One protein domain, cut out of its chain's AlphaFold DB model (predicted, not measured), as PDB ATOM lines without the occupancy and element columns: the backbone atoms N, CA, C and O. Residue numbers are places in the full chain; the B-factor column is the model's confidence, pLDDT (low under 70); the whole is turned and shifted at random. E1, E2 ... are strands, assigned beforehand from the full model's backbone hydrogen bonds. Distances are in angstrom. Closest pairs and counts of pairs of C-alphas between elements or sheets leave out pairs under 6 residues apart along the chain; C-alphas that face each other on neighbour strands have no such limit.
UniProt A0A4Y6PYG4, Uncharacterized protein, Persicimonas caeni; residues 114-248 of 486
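This is residues 114 to 248 of the 486 residues of an uncharacterized protein of Persicimonas caeni (UniProt A0A4Y6PYG4). Two strongly twisted sheets, partly splayed, lie face to face as a sandwich: E1, E2, E5, E9 and E7 make one layer, E3, E4, E6 and E8 the other. A long loop, residues 186 to 227, runs round the outside from edge strand E7 to edge strand E8, and short pairings tie it to both. The printed part has 135 residues with nine named strands, E1 to E9 in order along the chain, and no named helix; the class is all strand, though under half of the residues, 63, are in named elements. The five-stranded sheet runs E1, E2, E5, E9, E7, all antiparallel; the four-stranded sheet runs E3, E4, E6, E8 and is mixed. The whole is compact, with a radius of gyration of the C-alphas of 14.4 A and spans of 46 by 33 by 27 A.

E1, residues 118 to 120, and E2, residues 125 to 130, form a hairpin, with N 119 and O 127 3.0 A apart. E2 is antiparallel to E5, residues 152 to 157, with N 126 and O 156 at 2.7 A. E9, residues 239 to 247, is antiparallel to E5, with N 241 and O 155 at 2.8 A. E7, residues 176 to 185, is an edge strand and the antiparallel neighbour of E9, with N 177 and O 246 at 2.8 A. In the other sheet, E3, residues 132 to 137, and E4, residues 141 to 146, form a hairpin, with N 143 and O 136 at 2.8 A. E4 is parallel to E6, residues 162 to 170, at 30 degrees, with N 142 and O 166 at 2.9 A. E8, residues 228 to 235, is antiparallel to E6, with N 165 and O 233 at 2.8 A. In this sandwich, two sheets face to face, the facing parts are 9.9 A apart centre to centre. The closest C-alphas of E1 and E3 are those of His 118 and Ile 134, 6.8 A apart. E7 and E8 are apart.

E1 spans 7.1 A from C-alpha 118 at (48.405, 5.205, -39.993). E2, E3, E4 and E5 span 17.2 A, 14.3 A, 16.1 A and 17.3 A. E6 spans 22.8 A, E7 27.0 A and E8 21.7 A. E9 spans 26.0 A and ends with C-alpha 247 at (49.037, 1.053, -63.600).

The C-alphas farthest apart, those of Thr 196 and Thr 224, are 46.8 A apart. The printed part has no cut. The link E7 to E8, 42 residues, is long; the other links are tight. Mean pLDDT of the printed part is 94.1, and no printed residue is under 70.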
ATOM      1  N   ARG A 114      53.308  -2.030 -38.383       77.44
ATOM      2  CA  ARG A 114      51.888  -1.993 -38.777       77.44
ATOM      3  C   ARG A 114      51.298  -0.590 -38.740       77.44
ATOM      4  O   ARG A 114      50.432  -0.296 -39.559       77.44
ATOM      5  N   ASP A 115      51.785   0.250 -37.833       87.19
ATOM      6  CA  ASP A 115      51.178   1.554 -37.563       87.19
ATOM      7  C   ASP A 115      51.879   2.718 -38.289       87.19
ATOM      8  O   ASP A 115      51.386   3.839 -38.243       87.19
ATOM      9  N   LEU A 116      52.978   2.473 -39.020       92.31
ATOM     10  CA  LEU A 116      53.741   3.530 -39.716       92.31
ATOM     11  C   LEU A 116      52.910   4.291 -40.745       92.31
ATOM     12  O   LEU A 116      53.065   5.494 -40.918       92.31
ATOM     13  N   GLY A 117      52.037   3.575 -41.449       94.75
ATOM     14  CA  GLY A 117      51.167   4.144 -42.467       94.75
ATOM     15  C   GLY A 117      49.851   4.676 -41.913       94.75
ATOM     16  O   GLY A 117      48.950   4.895 -42.708       94.75
ATOM     17  N   HIS A 118      49.678   4.825 -40.600       96.38
ATOM     18  CA  HIS A 118      48.405   5.205 -39.993       96.38
ATOM     19  C   HIS A 118      48.524   6.526 -39.227       96.38
ATOM     20  O   HIS A 118      49.389   6.678 -38.370       96.38
ATOM     21  N   THR A 119      47.618   7.465 -39.501       96.62
ATOM     22  CA  THR A 119      47.456   8.676 -38.690       96.62
ATOM     23  C   THR A 119      45.982   9.020 -38.486       96.62
ATOM     24  O   THR A 119      45.131   8.734 -39.331       96.62
ATOM     25  N   VAL A 120      45.688   9.651 -37.349       96.56
ATOM     26  CA  VAL A 120      44.373  10.204 -37.017       96.56
ATOM     27  C   VAL A 120      44.488  11.724 -37.026       96.56
ATOM     28  O   VAL A 120      45.083  12.327 -36.133       96.56
ATOM     29  N   LEU A 121      43.884  12.335 -38.037       94.94
ATOM     30  CA  LEU A 121      43.773  13.771 -38.205       94.94
ATOM     31  C   LEU A 121      42.697  14.335 -37.264       94.94
ATOM     32  O   LEU A 121      41.948  13.627 -36.577       94.94
ATOM     33  N   GLN A 122      42.590  15.661 -37.229       90.88
ATOM     34  CA  GLN A 122      41.564  16.312 -36.428       90.88
ATOM     35  C   GLN A 122      40.141  15.923 -36.862       90.88
ATOM     36  O   GLN A 122      39.877  15.539 -37.998       90.88
ATOM     37  N   ARG A 123      39.190  16.060 -35.926       90.19
ATOM     38  CA  ARG A 123      37.750  15.805 -36.140       90.19
ATOM     39  C   ARG A 123      37.403  14.359 -36.532       90.19
ATOM     40  O   ARG A 123      36.307  14.112 -37.025       90.19
ATOM     41  N   GLY A 124      38.292  13.408 -36.235       92.38
ATOM     42  CA  GLY A 124      38.037  11.981 -36.438       92.38
ATOM     43  C   GLY A 124      38.162  11.544 -37.895       92.38
ATOM     44  O   GLY A 124      37.473  10.612 -38.298       92.38
ATOM     45  N   LEU A 125      38.988  12.236 -38.681       96.69
ATOM     46  CA  LEU A 125      39.458  11.742 -39.969       96.69
ATOM     47  C   LEU A 125      40.688  10.860 -39.728       96.69
ATOM     48  O   LEU A 125      41.582  11.226 -38.978       96.69
ATOM     49  N   GLU A 126      40.732   9.693 -40.341       97.44
ATOM     50  CA  GLU A 126      41.795   8.708 -40.195       97.44
ATOM     51  C   GLU A 126      42.298   8.322 -41.583       97.44
ATOM     52  O   GLU A 126      41.510   8.016 -42.480       97.44
ATOM     53  N   PHE A 127      43.616   8.326 -41.757       97.81
ATOM     54  CA  PHE A 127      44.281   7.930 -42.989       97.81
ATOM     55  C   PHE A 127      45.141   6.693 -42.742       97.81
ATOM     56  O   PHE A 127      45.854   6.610 -41.740       97.81
ATOM     57  N   ARG A 128      45.083   5.732 -43.668       97.62
ATOM     58  CA  ARG A 128      45.927   4.530 -43.662       97.62
ATOM     59  C   ARG A 128      46.582   4.317 -45.017       97.62
ATOM     60  O   ARG A 128      45.886   4.378 -46.021       97.62
ATOM     61  N   LEU A 129      47.864   3.972 -45.035       97.62
ATOM     62  CA  LEU A 129      48.680   3.649 -46.205       97.62
ATOM     63  C   LEU A 129      49.341   2.278 -46.018       97.62
ATOM     64  O   LEU A 129      49.868   1.976 -44.948       97.62
ATOM     65  N   SER A 130      49.352   1.449 -47.063       96.06
ATOM     66  CA  SER A 130      49.992   0.135 -47.021       96.06
ATOM     67  C   SER A 130      50.569  -0.303 -48.379       96.06
ATOM     68  O   SER A 130      49.818  -0.353 -49.358       96.06
ATOM     69  N   PRO A 131      51.859  -0.697 -48.449       96.81
ATOM     70  CA  PRO A 131      52.916  -0.436 -47.465       96.81
ATOM     71  C   PRO A 131      53.432   1.011 -47.581       96.81
ATOM     72  O   PRO A 131      53.593   1.536 -48.685       96.81
ATOM     73  N   GLY A 132      53.726   1.657 -46.454       96.88
ATOM     74  CA  GLY A 132      54.279   3.010 -46.444       96.88
ATOM     75  C   GLY A 132      54.391   3.608 -45.047       96.88
ATOM     76  O   GLY A 132      54.181   2.916 -44.051       96.88
ATOM     77  N   THR A 133      54.726   4.894 -44.999       97.38
ATOM     78  CA  THR A 133      54.865   5.688 -43.770       97.38
ATOM     79  C   THR A 133      54.251   7.076 -43.943       97.38
ATOM     80  O   THR A 133      54.266   7.625 -45.051       97.38
ATOM     81  N   ILE A 134      53.706   7.641 -42.865       97.69
ATOM     82  CA  ILE A 134      53.237   9.031 -42.817       97.69
ATOM     83  C   ILE A 134      54.428   9.948 -42.538       97.69
ATOM     84  O   ILE A 134      55.133   9.772 -41.548       97.69
ATOM     85  N   THR A 135      54.651  10.934 -43.406       96.19
ATOM     86  CA  THR A 135      55.777  11.878 -43.295       96.19
ATOM     87  C   THR A 135      55.359  13.237 -42.740       96.19
ATOM     88  O   THR A 135      56.201  13.980 -42.240       96.19
ATOM     89  N   GLY A 136      54.066  13.557 -42.795       96.62
ATOM     90  CA  GLY A 136      53.497  14.762 -42.205       96.62
ATOM     91  C   GLY A 136      51.976  14.774 -42.298       96.62
ATOM     92  O   GLY A 136      51.390  14.116 -43.153       96.62
ATOM     93  N   ASP A 137      51.325  15.523 -41.418       96.94
ATOM     94  CA  ASP A 137      49.882  15.725 -41.456       96.94
ATOM     95  C   ASP A 137      49.473  17.100 -40.907       96.94
ATOM     96  O   ASP A 137      50.208  17.789 -40.193       96.94
ATOM     97  N   THR A 138      48.279  17.532 -41.303       96.19
ATOM     98  CA  THR A 138      47.584  18.695 -40.750       96.19
ATOM     99  C   THR A 138      46.131  18.326 -40.434       96.19
ATOM    100  O   THR A 138      45.771  17.154 -40.376       96.19
ATOM    101  N   GLU A 139      45.256  19.309 -40.201       93.69
ATOM    102  CA  GLU A 139      43.831  19.035 -39.971       93.69
ATOM    103  C   GLU A 139      43.133  18.437 -41.200       93.69
ATOM    104  O   GLU A 139      42.178  17.680 -41.046       93.69
ATOM    105  N   THR A 140      43.588  18.795 -42.404       94.12
ATOM    106  CA  THR A 140      42.935  18.451 -43.679       94.12
ATOM    107  C   THR A 140      43.929  18.022 -44.753       94.12
ATOM    108  O   THR A 140      43.572  17.991 -45.929       94.12
ATOM    109  N   SER A 141      45.177  17.727 -44.384       97.12
ATOM    110  CA  SER A 141      46.165  17.214 -45.328       97.12
ATOM    111  C   SER A 141      47.006  16.093 -44.739       97.12
ATOM    112  O   SER A 141      47.283  16.087 -43.539       97.12
ATOM    113  N   VAL A 142      47.427  15.166 -45.595       97.88
ATOM    114  CA  VAL A 142      48.366  14.093 -45.256       97.88
ATOM    115  C   VAL A 142      49.457  14.033 -46.312       97.88
ATOM    116  O   VAL A 142      49.173  13.948 -47.504       97.88
ATOM    117  N   GLU A 143      50.703  14.022 -45.860       97.88
ATOM    118  CA  GLU A 143      51.871  13.691 -46.661       97.88
ATOM    119  C   GLU A 143      52.346  12.295 -46.271       97.88
ATOM    120  O   GLU A 143      52.592  12.006 -45.094       97.88
ATOM    121  N   ALA A 144      52.490  11.413 -47.254       97.88
ATOM    122  CA  ALA A 144      52.974  10.069 -47.001       97.88
ATOM    123  C   ALA A 144      53.900   9.561 -48.109       97.88
ATOM    124  O   ALA A 144      53.903  10.019 -49.258       97.88
ATOM    125  N   ARG A 145      54.716   8.575 -47.741       97.50
ATOM    126  CA  ARG A 145      55.656   7.907 -48.637       97.50
ATOM    127  C   ARG A 145      55.298   6.436 -48.746       97.50
ATOM    128  O   ARG A 145      55.317   5.704 -47.756       97.50
ATOM    129  N   ALA A 146      55.026   5.983 -49.964       98.00
ATOM    130  CA  ALA A 146      54.823   4.570 -50.242       98.00
ATOM    131  C   ALA A 146      56.150   3.805 -50.143       98.00
ATOM    132  O   ALA A 146      57.188   4.297 -50.581       98.00
ATOM    133  N   SER A 147      56.151   2.584 -49.611       97.50
ATOM    134  CA  SER A 147      57.344   1.717 -49.657       97.50
ATOM    135  C   SER A 147      57.448   0.944 -50.974       97.50
ATOM    136  O   SER A 147      58.525   0.471 -51.324       97.50
ATOM    137  N   ALA A 148      56.346   0.857 -51.723       97.06
ATOM    138  CA  ALA A 148      56.252   0.192 -53.017       97.06
ATOM    139  C   ALA A 148      55.575   1.101 -54.063       97.06
ATOM    140  O   ALA A 148      54.807   1.981 -53.676       97.06
ATOM    141  N   PRO A 149      55.787   0.871 -55.376       97.06
ATOM    142  CA  PRO A 149      55.304   1.774 -56.428       97.06
ATOM    143  C   PRO A 149      53.778   1.884 -56.543       97.06
ATOM    144  O   PRO A 149      53.283   2.870 -57.085       97.06
ATOM    145  N   LEU A 150      53.046   0.867 -56.083       97.19
ATOM    146  CA  LEU A 150      51.589   0.745 -56.178       97.19
ATOM    147  C   LEU A 150      51.001   0.456 -54.785       97.19
ATOM    148  O   LEU A 150      50.692  -0.697 -54.470       97.19
ATOM    149  N   PRO A 151      50.931   1.458 -53.893       97.38
ATOM    150  CA  PRO A 151      50.367   1.258 -52.568       97.38
ATOM    151  C   PRO A 151      48.835   1.156 -52.612       97.38
ATOM    152  O   PRO A 151      48.173   1.508 -53.584       97.38
ATOM    153  N   THR A 152      48.258   0.745 -51.493       97.38
ATOM    154  CA  THR A 152      46.834   0.934 -51.195       97.38
ATOM    155  C   THR A 152      46.703   1.927 -50.055       97.38
ATOM    156  O   THR A 152      47.579   1.994 -49.188       97.38
ATOM    157  N   PHE A 153      45.631   2.709 -50.036       97.88
ATOM    158  CA  PHE A 153      45.364   3.606 -48.916       97.88
ATOM    159  C   PHE A 153      43.867   3.738 -48.650       97.88
ATOM    160  O   PHE A 153      43.043   3.375 -49.483       97.88
ATOM    161  N   SER A 154      43.491   4.232 -47.475       97.81
ATOM    162  CA  SER A 154      42.093   4.477 -47.130       97.81
ATOM    163  C   SER A 154      41.933   5.730 -46.289       97.81
ATOM    164  O   SER A 154      42.759   5.989 -45.413       97.81
ATOM    165  N   LEU A 155      40.825   6.434 -46.499       97.81
ATOM    166  CA  LEU A 155      40.345   7.508 -45.637       97.81
ATOM    167  C   LEU A 155      39.095   7.037 -44.905       97.81
ATOM    168  O   LEU A 155      38.180   6.498 -45.522       97.81
ATOM    169  N   SER A 156      39.057   7.233 -43.593       97.81
ATOM    170  CA  SER A 156      37.899   6.965 -42.739       97.81
ATOM    171  C   SER A 156      37.500   8.249 -42.021       97.81
ATOM    172  O   SER A 156      38.362   8.961 -41.526       97.81
ATOM    173  N   SER A 157      36.216   8.563 -41.957       97.44
ATOM    174  CA  SER A 157      35.696   9.788 -41.332       97.44
ATOM    175  C   SER A 157      34.642   9.462 -40.288       97.44
ATOM    176  O   SER A 157      33.804   8.578 -40.476       97.44
ATOM    177  N   GLY A 158      34.664  10.211 -39.187       96.12
ATOM    178  CA  GLY A 158      33.657  10.119 -38.137       96.12
ATOM    179  C   GLY A 158      32.328  10.776 -38.538       96.12
ATOM    180  O   GLY A 158      32.000  10.881 -39.718       96.12
ATOM    181  N   PRO A 159      31.537  11.289 -37.579       95.56
ATOM    182  CA  PRO A 159      30.228  11.884 -37.873       95.56
ATOM    183  C   PRO A 159      30.290  13.186 -38.687       95.56
ATOM    184  O   PRO A 159      29.249  13.692 -39.101       95.56
ATOM    185  N   SER A 160      31.483  13.750 -38.891       95.00
ATOM    186  CA  SER A 160      31.686  14.946 -39.711       95.00
ATOM    187  C   SER A 160      32.037  14.558 -41.143       95.00
ATOM    188  O   SER A 160      32.803  13.625 -41.370       95.00
ATOM    189  N   GLU A 161      31.478  15.293 -42.095       94.81
ATOM    190  CA  GLU A 161      31.857  15.235 -43.505       94.81
ATOM    191  C   GLU A 161      33.027  16.189 -43.772       94.81
ATOM    192  O   GLU A 161      33.160  17.222 -43.103       94.81
ATOM    193  N   PHE A 162      33.875  15.831 -44.734       95.38
ATOM    194  CA  PHE A 162      34.996  16.649 -45.180       95.38
ATOM    195  C   PHE A 162      34.861  16.903 -46.677       95.38
ATOM    196  O   PHE A 162      34.922  15.969 -47.476       95.38
ATOM    197  N   ASP A 163      34.704  18.173 -47.043       93.38
ATOM    198  CA  ASP A 163      34.540  18.573 -48.444       93.38
ATOM    199  C   ASP A 163      35.822  18.341 -49.260       93.38
ATOM    200  O   ASP A 163      35.745  17.974 -50.429       93.38
ATOM    201  N   SER A 164      36.989  18.544 -48.636       95.25
ATOM    202  CA  SER A 164      38.306  18.378 -49.257       95.25
ATOM    203  C   SER A 164      39.328  17.911 -48.226       95.25
ATOM    204  O   SER A 164      39.488  18.527 -47.167       95.25
ATOM    205  N   VAL A 165      40.024  16.831 -48.553       96.62
ATOM    206  CA  VAL A 165      41.204  16.319 -47.862       96.62
ATOM    207  C   VAL A 165      42.314  16.223 -48.896       96.62
ATOM    208  O   VAL A 165      42.178  15.494 -49.879       96.62
ATOM    209  N   SER A 166      43.407  16.937 -48.648       97.25
ATOM    210  CA  SER A 166      44.567  16.939 -49.532       97.25
ATOM    211  C   SER A 166      45.489  15.775 -49.174       97.25
ATOM    212  O   SER A 166      45.909  15.636 -48.024       97.25
ATOM    213  N   VAL A 167      45.796  14.902 -50.126       97.75
ATOM    214  CA  VAL A 167      46.697  13.764 -49.917       97.75
ATOM    215  C   VAL A 167      47.851  13.848 -50.903       97.75
ATOM    216  O   VAL A 167      47.652  13.712 -52.109       97.75
ATOM    217  N   THR A 168      49.064  14.000 -50.378       97.56
ATOM    218  CA  THR A 168      50.305  13.951 -51.154       97.56
ATOM    219  C   THR A 168      50.963  12.592 -50.955       97.56
ATOM    220  O   THR A 168      51.375  12.242 -49.843       97.56
ATOM    221  N   LEU A 169      51.074  11.816 -52.034       97.38
ATOM    222  CA  LEU A 169      51.764  10.527 -52.037       97.38
ATOM    223  C   LEU A 169      53.036  10.593 -52.868       97.38
ATOM    224  O   LEU A 169      53.020  10.935 -54.048       97.38
ATOM    225  N   THR A 170      54.140  10.191 -52.245       97.31
ATOM    226  CA  THR A 170      55.456  10.081 -52.881       97.31
ATOM    227  C   THR A 170      55.862   8.627 -53.081       97.31
ATOM    228  O   THR A 170      55.335   7.724 -52.423       97.31
ATOM    229  N   ASN A 171      56.846   8.408 -53.960       97.38
ATOM    230  CA  ASN A 171      57.378   7.091 -54.318       97.38
ATOM    231  C   ASN A 171      56.378   6.205 -55.085       97.38
ATOM    232  O   ASN A 171      56.333   4.988 -54.902       97.38
ATOM    233  N   VAL A 172      55.567   6.821 -55.943       96.88
ATOM    234  CA  VAL A 172      54.500   6.156 -56.696       96.88
ATOM    235  C   VAL A 172      54.891   6.000 -58.163       96.88
ATOM    236  O   VAL A 172      55.553   6.863 -58.734       96.88
ATOM    237  N   HIS A 173      54.471   4.913 -58.812       96.12
ATOM    238  CA  HIS A 173      54.738   4.687 -60.230       96.12
ATOM    239  C   HIS A 173      54.261   5.855 -61.115       96.12
ATOM    240  O   HIS A 173      53.152   6.376 -60.946       96.12
ATOM    241  N   ARG A 174      55.083   6.251 -62.102       92.62
ATOM    242  CA  ARG A 174      54.831   7.411 -62.987       92.62
ATOM    243  C   ARG A 174      53.564   7.279 -63.834       92.62
ATOM    244  O   ARG A 174      52.908   8.265 -64.143       92.62
ATOM    245  N   HIS A 175      53.215   6.045 -64.184       92.19
ATOM    246  CA  HIS A 175      52.001   5.712 -64.932       92.19
ATOM    247  C   HIS A 175      50.857   5.261 -64.025       92.19
ATOM    248  O   HIS A 175      49.884   4.713 -64.524       92.19
ATOM    249  N   ALA A 176      50.958   5.434 -62.705       94.69
ATOM    250  CA  ALA A 176      49.870   5.026 -61.831       94.69
ATOM    251  C   ALA A 176      48.630   5.925 -61.972       94.69
ATOM    252  O   ALA A 176      48.737   7.143 -62.144       94.69
ATOM    253  N   ARG A 177      47.459   5.314 -61.826       94.38
ATOM    254  CA  ARG A 177      46.168   5.952 -61.580       94.38
ATOM    255  C   ARG A 177      45.656   5.528 -60.204       94.38
ATOM    256  O   ARG A 177      46.106   4.524 -59.653       94.38
ATOM    257  N   VAL A 178      44.725   6.298 -59.657       95.62
ATOM    258  CA  VAL A 178      44.064   5.986 -58.386       95.62
ATOM    259  C   VAL A 178      42.625   5.609 -58.690       95.62
ATOM    260  O   VAL A 178      41.920   6.358 -59.362       95.62
ATOM    261  N   ARG A 179      42.192   4.454 -58.192       94.81
ATOM    262  CA  ARG A 179      40.819   3.964 -58.323       94.81
ATOM    263  C   ARG A 179      40.219   3.771 -56.939       94.81
ATOM    264  O   ARG A 179      40.889   3.277 -56.032       94.81
ATOM    265  N   VAL A 180      38.954   4.145 -56.769       96.69
ATOM    266  CA  VAL A 180      38.202   3.774 -55.566       96.69
ATOM    267  C   VAL A 180      38.003   2.263 -55.611       96.69
ATOM    268  O   VAL A 180      37.468   1.745 -56.580       96.69
ATOM    269  N   ALA A 181      38.468   1.545 -54.597       96.06
ATOM    270  CA  ALA A 181      38.340   0.096 -54.505       96.06
ATOM    271  C   ALA A 181      37.038  -0.293 -53.797       96.06
ATOM    272  O   ALA A 181      36.277  -1.143 -54.264       96.06
ATOM    273  N   GLN A 182      36.777   0.348 -52.657       97.06
ATOM    274  CA  GLN A 182      35.656   0.001 -51.797       97.06
ATOM    275  C   GLN A 182      35.179   1.201 -50.987       97.06
ATOM    276  O   GLN A 182      35.988   1.985 -50.493       97.06
ATOM    277  N   ILE A 183      33.867   1.288 -50.786       97.06
ATOM    278  CA  ILE A 183      33.228   2.258 -49.900       97.06
ATOM    279  C   ILE A 183      32.441   1.488 -48.846       97.06
ATOM    280  O   ILE A 183      31.527   0.734 -49.176       97.06
ATOM    281  N   THR A 184      32.777   1.688 -47.577       97.31
ATOM    282  CA  THR A 184      32.184   0.968 -46.446       97.31
ATOM    283  C   THR A 184      31.636   1.967 -45.439       97.31
ATOM    284  O   THR A 184      32.361   2.851 -44.992       97.31
ATOM    285  N   ALA A 185      30.364   1.839 -45.064       97.38
ATOM    286  CA  ALA A 185      29.810   2.621 -43.963       97.38
ATOM    287  C   ALA A 185      30.364   2.110 -42.626       97.38
ATOM    288  O   ALA A 185      30.422   0.904 -42.403       97.38
ATOM    289  N   LEU A 186      30.762   3.036 -41.757       97.00
ATOM    290  CA  LEU A 186      31.360   2.759 -40.455       97.00
ATOM    291  C   LEU A 186      30.308   2.827 -39.353       97.00
ATOM    292  O   LEU A 186      29.428   3.694 -39.368       97.00
ATOM    293  N   ASP A 187      30.435   1.939 -38.373       96.75
ATOM    294  CA  ASP A 187      29.614   1.952 -37.167       96.75
ATOM    295  C   ASP A 187      30.358   2.513 -35.942       96.75
ATOM    296  O   ASP A 187      31.549   2.829 -35.983       96.75
ATOM    297  N   SER A 188      29.643   2.653 -34.821       95.88
ATOM    298  CA  SER A 188      30.204   3.151 -33.555       95.88
ATOM    299  C   SER A 188      31.324   2.286 -32.955       95.88
ATOM    300  O   SER A 188      32.029   2.753 -32.060       95.88
ATOM    301  N   GLY A 189      31.441   1.021 -33.373       95.62
ATOM    302  CA  GLY A 189      32.490   0.099 -32.946       95.62
ATOM    303  C   GLY A 189      33.786   0.291 -33.728       95.62
ATOM    304  O   GLY A 189      34.864   0.126 -33.159       95.62
ATOM    305  N   GLU A 190      33.687   0.684 -34.997       95.50
ATOM    306  CA  GLU A 190      34.841   1.047 -35.820       95.50
ATOM    307  C   GLU A 190      35.286   2.497 -35.608       95.50
ATOM    308  O   GLU A 190      36.485   2.763 -35.547       95.50
ATOM    309  N   MET A 191      34.341   3.437 -35.494       95.69
ATOM    310  CA  MET A 191      34.645   4.860 -35.365       95.69
ATOM    311  C   MET A 191      33.680   5.577 -34.418       95.69
ATOM    312  O   MET A 191      32.459   5.591 -34.594       95.69
ATOM    313  N   LEU A 192      34.239   6.210 -33.384       95.75
ATOM    314  CA  LEU A 192      33.452   6.858 -32.340       95.75
ATOM    315  C   LEU A 192      32.575   7.982 -32.915       95.75
ATOM    316  O   LEU A 192      33.046   8.864 -33.629       95.75
ATOM    317  N   GLY A 193      31.297   7.982 -32.534       95.12
ATOM    318  CA  GLY A 193      30.319   8.981 -32.971       95.12
ATOM    319  C   GLY A 193      29.529   8.585 -34.216       95.12
ATOM    320  O   GLY A 193      28.560   9.270 -34.537       95.12
ATOM    321  N   CYS A 194      29.878   7.476 -34.869       96.75
ATOM    322  CA  CYS A 194      29.077   6.921 -35.951       96.75
ATOM    323  C   CYS A 194      27.836   6.162 -35.455       96.75
ATOM    324  O   CYS A 194      27.758   5.808 -34.273       96.75
ATOM    325  N   PRO A 195      26.821   5.947 -36.317       96.69
ATOM    326  CA  PRO A 195      25.630   5.184 -35.957       96.69
ATOM    327  C   PRO A 195      25.978   3.771 -35.474       96.69
ATOM    328  O   PRO A 195      26.939   3.166 -35.933       96.69
ATOM    329  N   THR A 196      25.182   3.206 -34.566       94.81
ATOM    330  CA  THR A 196      25.437   1.849 -34.045       94.81
ATOM    331  C   THR A 196      25.271   0.762 -35.106       94.81
ATOM    332  O   THR A 196      25.936  -0.260 -35.022       94.81
ATOM    333  N   ASN A 197      24.407   0.987 -36.097       90.69
ATOM    334  CA  ASN A 197      24.202   0.074 -37.215       90.69
ATOM    335  C   ASN A 197      24.441   0.833 -38.520       90.69
ATOM    336  O   ASN A 197      23.660   1.719 -38.874       90.69
ATOM    337  N   ALA A 198      25.505   0.478 -39.236       85.44
ATOM    338  CA  ALA A 198      25.710   0.918 -40.605       85.44
ATOM    339  C   ALA A 198      24.684   0.211 -41.512       85.44
ATOM    340  O   ALA A 198      24.812  -0.969 -41.820       85.44
ATOM    341  N   GLU A 199      23.622   0.912 -41.911       88.25
ATOM    342  CA  GLU A 199      22.552   0.324 -42.738       88.25
ATOM    343  C   GLU A 199      22.964   0.119 -44.208       88.25
ATOM    344  O   GLU A 199      22.255  -0.542 -44.967       88.25
ATOM    345  N   ARG A 200      24.101   0.685 -44.633       88.88
ATOM    346  CA  ARG A 200      24.579   0.600 -46.018       88.88
ATOM    347  C   ARG A 200      25.519  -0.584 -46.200       88.88
ATOM    348  O   ARG A 200      26.512  -0.711 -45.490       88.88
ATOM    349  N   LEU A 201      25.220  -1.408 -47.202       93.00
ATOM    350  CA  LEU A 201      26.127  -2.457 -47.656       93.00
ATOM    351  C   LEU A 201      27.390  -1.831 -48.273       93.00
ATOM    352  O   LEU A 201      27.278  -0.785 -48.919       93.00
ATOM    353  N   PRO A 202      28.569  -2.459 -48.111       94.81
ATOM    354  CA  PRO A 202      29.778  -2.015 -48.789       94.81
ATOM    355  C   PRO A 202      29.597  -2.008 -50.310       94.81
ATOM    356  O   PRO A 202      29.085  -2.972 -50.881       94.81
ATOM    357  N   ILE A 203      30.056  -0.945 -50.964       95.06
ATOM    358  CA  ILE A 203      30.104  -0.836 -52.425       95.06
ATOM    359  C   ILE A 203      31.505  -1.258 -52.860       95.06
ATOM    360  O   ILE A 203      32.488  -0.677 -52.403       95.06
ATOM    361  N   THR A 204      31.604  -2.279 -53.712       96.19
ATOM    362  CA  THR A 204      32.874  -2.698 -54.327       96.19
ATOM    363  C   THR A 204      32.913  -2.141 -55.738       96.19
ATOM    364  O   THR A 204      32.094  -2.516 -56.571       96.19
ATOM    365  N   CYS A 205      33.835  -1.225 -55.996       93.88
ATOM    366  CA  CYS A 205      33.816  -0.428 -57.219       93.88
ATOM    367  C   CYS A 205      34.308  -1.179 -58.458       93.88
ATOM    368  O   CYS A 205      33.967  -0.789 -59.568       93.88
ATOM    369  N   GLU A 206      35.013  -2.297 -58.276       89.00
ATOM    370  CA  GLU A 206      35.401  -3.204 -59.364       89.00
ATOM    371  C   GLU A 206      34.186  -3.789 -60.107       89.00
ATOM    372  O   GLU A 206      34.232  -3.982 -61.313       89.00
ATOM    373  N   SER A 207      33.060  -4.013 -59.417       84.06
ATOM    374  CA  SER A 207      31.823  -4.529 -60.031       84.06
ATOM    375  C   SER A 207      30.758  -3.456 -60.283       84.06
ATOM    376  O   SER A 207      29.681  -3.759 -60.802       84.06
ATOM    377  N   ALA A 208      31.039  -2.203 -59.918       84.81
ATOM    378  CA  ALA A 208      30.085  -1.098 -59.923       84.81
ATOM    379  C   ALA A 208      30.671   0.163 -60.578       84.81
ATOM    380  O   ALA A 208      30.435   1.271 -60.107       84.81
ATOM    381  N   GLU A 209      31.412   0.014 -61.679       79.94
ATOM    382  CA  GLU A 209      32.118   1.123 -62.347       79.94
ATOM    383  C   GLU A 209      31.213   2.301 -62.740       79.94
ATOM    384  O   GLU A 209      31.661   3.442 -62.818       79.94
ATOM    385  N   THR A 210      29.923   2.048 -62.980       88.88
ATOM    386  CA  THR A 210      28.950   3.096 -63.321       88.88
ATOM    387  C   THR A 210      28.418   3.864 -62.109       88.88
ATOM    388  O   THR A 210      27.671   4.826 -62.290       88.88
ATOM    389  N   ASP A 211      28.719   3.425 -60.883       91.00
ATOM    390  CA  ASP A 211      28.306   4.131 -59.674       91.00
ATOM    391  C   ASP A 211      29.100   5.444 -59.557       91.00
ATOM    392  O   ASP A 211      30.334   5.418 -59.542       91.00
ATOM    393  N   PRO A 212      28.437   6.611 -59.459       91.81
ATOM    394  CA  PRO A 212      29.131   7.890 -59.333       91.81
ATOM    395  C   PRO A 212      30.029   7.976 -58.090       91.81
ATOM    396  O   PRO A 212      30.978   8.755 -58.098       91.81
ATOM    397  N   ALA A 213      29.771   7.189 -57.040       92.12
ATOM    398  CA  ALA A 213      30.630   7.124 -55.859       92.12
ATOM    399  C   ALA A 213      31.977   6.434 -56.145       92.12
ATOM    400  O   ALA A 213      32.951   6.669 -55.436       92.12
ATOM    401  N   CYS A 214      32.043   5.620 -57.198       94.62
ATOM    402  CA  CYS A 214      33.246   4.928 -57.650       94.62
ATOM    403  C   CYS A 214      34.077   5.743 -58.652       94.62
ATOM    404  O   CYS A 214      35.081   5.244 -59.165       94.62
ATOM    405  N   ALA A 215      33.684   6.992 -58.933       92.81
ATOM    406  CA  ALA A 215      34.445   7.876 -59.801       92.81
ATOM    407  C   ALA A 215      35.877   8.055 -59.269       92.81
ATOM    408  O   ALA A 215      36.093   8.377 -58.099       92.81
ATOM    409  N   ALA A 216      36.861   7.845 -60.145       87.44
ATOM    410  CA  ALA A 216      38.262   8.033 -59.801       87.44
ATOM    411  C   ALA A 216      38.522   9.495 -59.391       87.44
ATOM    412  O   ALA A 216      38.031  10.411 -60.064       87.44
ATOM    413  N   PRO A 217      39.297   9.737 -58.321       91.88
ATOM    414  CA  PRO A 217      39.687  11.089 -57.964       91.88
ATOM    415  C   PRO A 217      40.564  11.700 -59.062       91.88
ATOM    416  O   PRO A 217      41.273  11.001 -59.790       91.88
ATOM    417  N   THR A 218      40.521  13.028 -59.172       87.06
ATOM    418  CA  THR A 218      41.440  13.742 -60.062       87.06
ATOM    419  C   THR A 218      42.833  13.691 -59.452       87.06
ATOM    420  O   THR A 218      43.010  14.015 -58.281       87.06
ATOM    421  N   LEU A 219      43.799  13.249 -60.249       88.62
ATOM    422  CA  LEU A 219      45.189  13.123 -59.845       88.62
ATOM    423  C   LEU A 219      46.002  14.212 -60.534       88.62
ATOM    424  O   LEU A 219      46.056  14.262 -61.765       88.62
ATOM    425  N   GLU A 220      46.649  15.058 -59.740       89.62
ATOM    426  CA  GLU A 220      47.578  16.068 -60.234       89.62
ATOM    427  C   GLU A 220      49.014  15.582 -60.014       89.62
ATOM    428  O   GLU A 220      49.381  15.139 -58.925       89.62
ATOM    429  N   ARG A 221      49.835  15.618 -61.071       88.75
ATOM    430  CA  ARG A 221      51.272  15.327 -60.981       88.75
ATOM    431  C   ARG A 221      52.066  16.592 -61.266       88.75
ATOM    432  O   ARG A 221      51.884  17.170 -62.342       88.75
ATOM    433  N   PRO A 222      52.987  16.994 -60.379       82.94
ATOM    434  CA  PRO A 222      53.944  18.039 -60.701       82.94
ATOM    435  C   PRO A 222      54.780  17.637 -61.926       82.94
ATOM    436  O   PRO A 222      55.315  16.531 -61.982       82.94
ATOM    437  N   GLU A 223      54.960  18.540 -62.898       78.00
ATOM    438  CA  GLU A 223      55.748  18.256 -64.118       78.00
ATOM    439  C   GLU A 223      57.183  17.789 -63.814       78.00
ATOM    440  O   GLU A 223      57.792  17.064 -64.602       78.00
ATOM    441  N   THR A 224      57.725  18.221 -62.674       79.00
ATOM    442  CA  THR A 224      59.099  17.957 -62.237       79.00
ATOM    443  C   THR A 224      59.247  16.749 -61.311       79.00
ATOM    444  O   THR A 224      60.379  16.418 -60.974       79.00
ATOM    445  N   GLN A 225      58.147  16.145 -60.850       80.44
ATOM    446  CA  GLN A 225      58.148  15.008 -59.919       80.44
ATOM    447  C   GLN A 225      57.065  14.011 -60.344       80.44
ATOM    448  O   GLN A 225      55.962  13.979 -59.807       80.44
ATOM    449  N   ARG A 226      57.378  13.187 -61.342       81.69
ATOM    450  CA  ARG A 226      56.520  12.112 -61.841       81.69
ATOM    451  C   ARG A 226      56.266  11.017 -60.812       81.69
ATOM    452  O   ARG A 226      55.278  10.311 -60.971       81.69
ATOM    453  N   SER A 227      57.111  10.850 -59.799       89.94
ATOM    454  CA  SER A 227      56.920   9.870 -58.714       89.94
ATOM    455  C   SER A 227      56.122  10.392 -57.509       89.94
ATOM    456  O   SER A 227      55.970   9.686 -56.506       89.94
ATOM    457  N   GLU A 228      55.590  11.608 -57.617       94.56
ATOM    458  CA  GLU A 228      54.715  12.256 -56.643       94.56
ATOM    459  C   GLU A 228      53.356  12.543 -57.286       94.56
ATOM    460  O   GLU A 228      53.267  12.852 -58.480       94.56
ATOM    461  N   PHE A 229      52.284  12.419 -56.509       94.19
ATOM    462  CA  PHE A 229      50.993  12.957 -56.907       94.19
ATOM    463  C   PHE A 229      50.246  13.566 -55.727       94.19
ATOM    464  O   PHE A 229      50.402  13.143 -54.578       94.19
ATOM    465  N   GLU A 230      49.394  14.529 -56.052       96.06
ATOM    466  CA  GLU A 230      48.479  15.193 -55.135       96.06
ATOM    467  C   GLU A 230      47.038  14.810 -55.493       96.06
ATOM    468  O   GLU A 230      46.663  14.726 -56.669       96.06
ATOM    469  N   LEU A 231      46.239  14.530 -54.465       96.44
ATOM    470  CA  LEU A 231      44.820  14.213 -54.570       96.44
ATOM    471  C   LEU A 231      44.017  15.158 -53.687       96.44
ATOM    472  O   LEU A 231      44.348  15.342 -52.519       96.44
ATOM    473  N   GLU A 232      42.898  15.642 -54.209       97.00
ATOM    474  CA  GLU A 232      41.851  16.275 -53.410       97.00
ATOM    475  C   GLU A 232      40.670  15.311 -53.299       97.00
ATOM    476  O   GLU A 232      40.054  14.933 -54.299       97.00
ATOM    477  N   LEU A 233      40.386  14.868 -52.074       96.44
ATOM    478  CA  LEU A 233      39.420  13.811 -51.790       96.44
ATOM    479  C   LEU A 233      38.282  14.347 -50.921       96.44
ATOM    480  O   LEU A 233      38.517  14.898 -49.849       96.44
ATOM    481  N   SER A 234      37.038  14.139 -51.347       95.12
ATOM    482  CA  SER A 234      35.866  14.362 -50.495       95.12
ATOM    483  C   SER A 234      35.594  13.117 -49.656       95.12
ATOM    484  O   SER A 234      35.575  12.009 -50.197       95.12
ATOM    485  N   GLN A 235      35.315  13.287 -48.369       96.75
ATOM    486  CA  GLN A 235      35.077  12.174 -47.456       96.75
ATOM    487  C   GLN A 235      33.703  12.311 -46.770       96.75
ATOM    488  O   GLN A 235      33.565  13.103 -45.829       96.75
ATOM    489  N   PRO A 236      32.690  11.518 -47.187       96.25
ATOM    490  CA  PRO A 236      31.361  11.508 -46.566       96.25
ATOM    491  C   PRO A 236      31.434  11.120 -45.093       96.25
ATOM    492  O   PRO A 236      32.334  10.382 -44.713       96.25
ATOM    493  N   SER A 237      30.482  11.540 -44.260       96.69
ATOM    494  CA  SER A 237      30.466  11.142 -42.844       96.69
ATOM    495  C   SER A 237      30.323   9.625 -42.654       96.69
ATOM    496  O   SER A 237      29.662   8.935 -43.437       96.69
ATOM    497  N   CYS A 238      30.945   9.103 -41.595       97.44
ATOM    498  CA  CYS A 238      30.871   7.706 -41.165       97.44
ATOM    499  C   CYS A 238      31.105   6.711 -42.292       97.44
ATOM    500  O   CYS A 238      30.366   5.740 -42.458       97.44
ATOM    501  N   THR A 239      32.126   6.984 -43.094       97.56
ATOM    502  CA  THR A 239      32.461   6.189 -44.267       97.56
ATOM    503  C   THR A 239      33.960   5.942 -44.285       97.56
ATOM    504  O   THR A 239      34.746   6.812 -43.913       97.56
ATOM    505  N   ARG A 240      34.356   4.754 -44.734       97.81
ATOM    506  CA  ARG A 240      35.710   4.420 -45.157       97.81
ATOM    507  C   ARG A 240      35.722   4.268 -46.667       97.81
ATOM    508  O   ARG A 240      34.976   3.453 -47.202       97.81
ATOM    509  N   VAL A 241      36.580   5.030 -47.329       97.62
ATOM    510  CA  VAL A 241      36.853   4.899 -48.759       97.62
ATOM    511  C   VAL A 241      38.258   4.336 -48.897       97.62
ATOM    512  O   VAL A 241      39.219   4.932 -48.411       97.62
ATOM    513  N   SER A 242      38.363   3.165 -49.512       97.69
ATOM    514  CA  SER A 242      39.626   2.495 -49.813       97.69
ATOM    515  C   SER A 242      39.977   2.727 -51.273       97.69
ATOM    516  O   SER A 242      39.111   2.622 -52.140       97.69
ATOM    517  N   TYR A 243      41.244   3.000 -51.542       97.50
ATOM    518  CA  TYR A 243      41.779   3.349 -52.846       97.50
ATOM    519  C   TYR A 243      42.902   2.384 -53.227       97.50
ATOM    520  O   TYR A 243      43.780   2.075 -52.413       97.50
ATOM    521  N   ASN A 244      42.890   1.952 -54.486       96.75
ATOM    522  CA  ASN A 244      43.973   1.201 -55.104       96.75
ATOM    523  C   ASN A 244      44.765   2.130 -56.022       96.75
ATOM    524  O   ASN A 244      44.187   2.846 -56.843       96.75
ATOM    525  N   VAL A 245      46.089   2.096 -55.897       96.50
ATOM    526  CA  VAL A 245      46.991   2.678 -56.888       96.50
ATOM    527  C   VAL A 245      47.371   1.580 -57.874       96.50
ATOM    528  O   VAL A 245      47.926   0.559 -57.481       96.50
ATOM    529  N   GLU A 246      47.083   1.781 -59.152       95.25
ATOM    530  CA  GLU A 246      47.258   0.767 -60.201       95.25
ATOM    531  C   GLU A 246      47.876   1.374 -61.464       95.25
ATOM    532  O   GLU A 246      47.866   2.590 -61.636       95.25
ATOM    533  N   LEU A 247      48.443   0.559 -62.355       93.31
ATOM    534  CA  LEU A 247      49.037   1.053 -63.600       93.31
ATOM    535  C   LEU A 247      47.961   1.480 -64.609       93.31
ATOM    536  O   LEU A 247      47.034   0.734 -64.908       93.31
ATOM    537  N   SER A 248      48.120   2.670 -65.188       85.44
ATOM    538  CA  SER A 248      47.323   3.133 -66.324       85.44
ATOM    539  C   SER A 248      47.636   2.274 -67.549       85.44
ATOM    540  O   SER A 248      48.781   2.237 -67.999       85.44
TER     541      SER A 248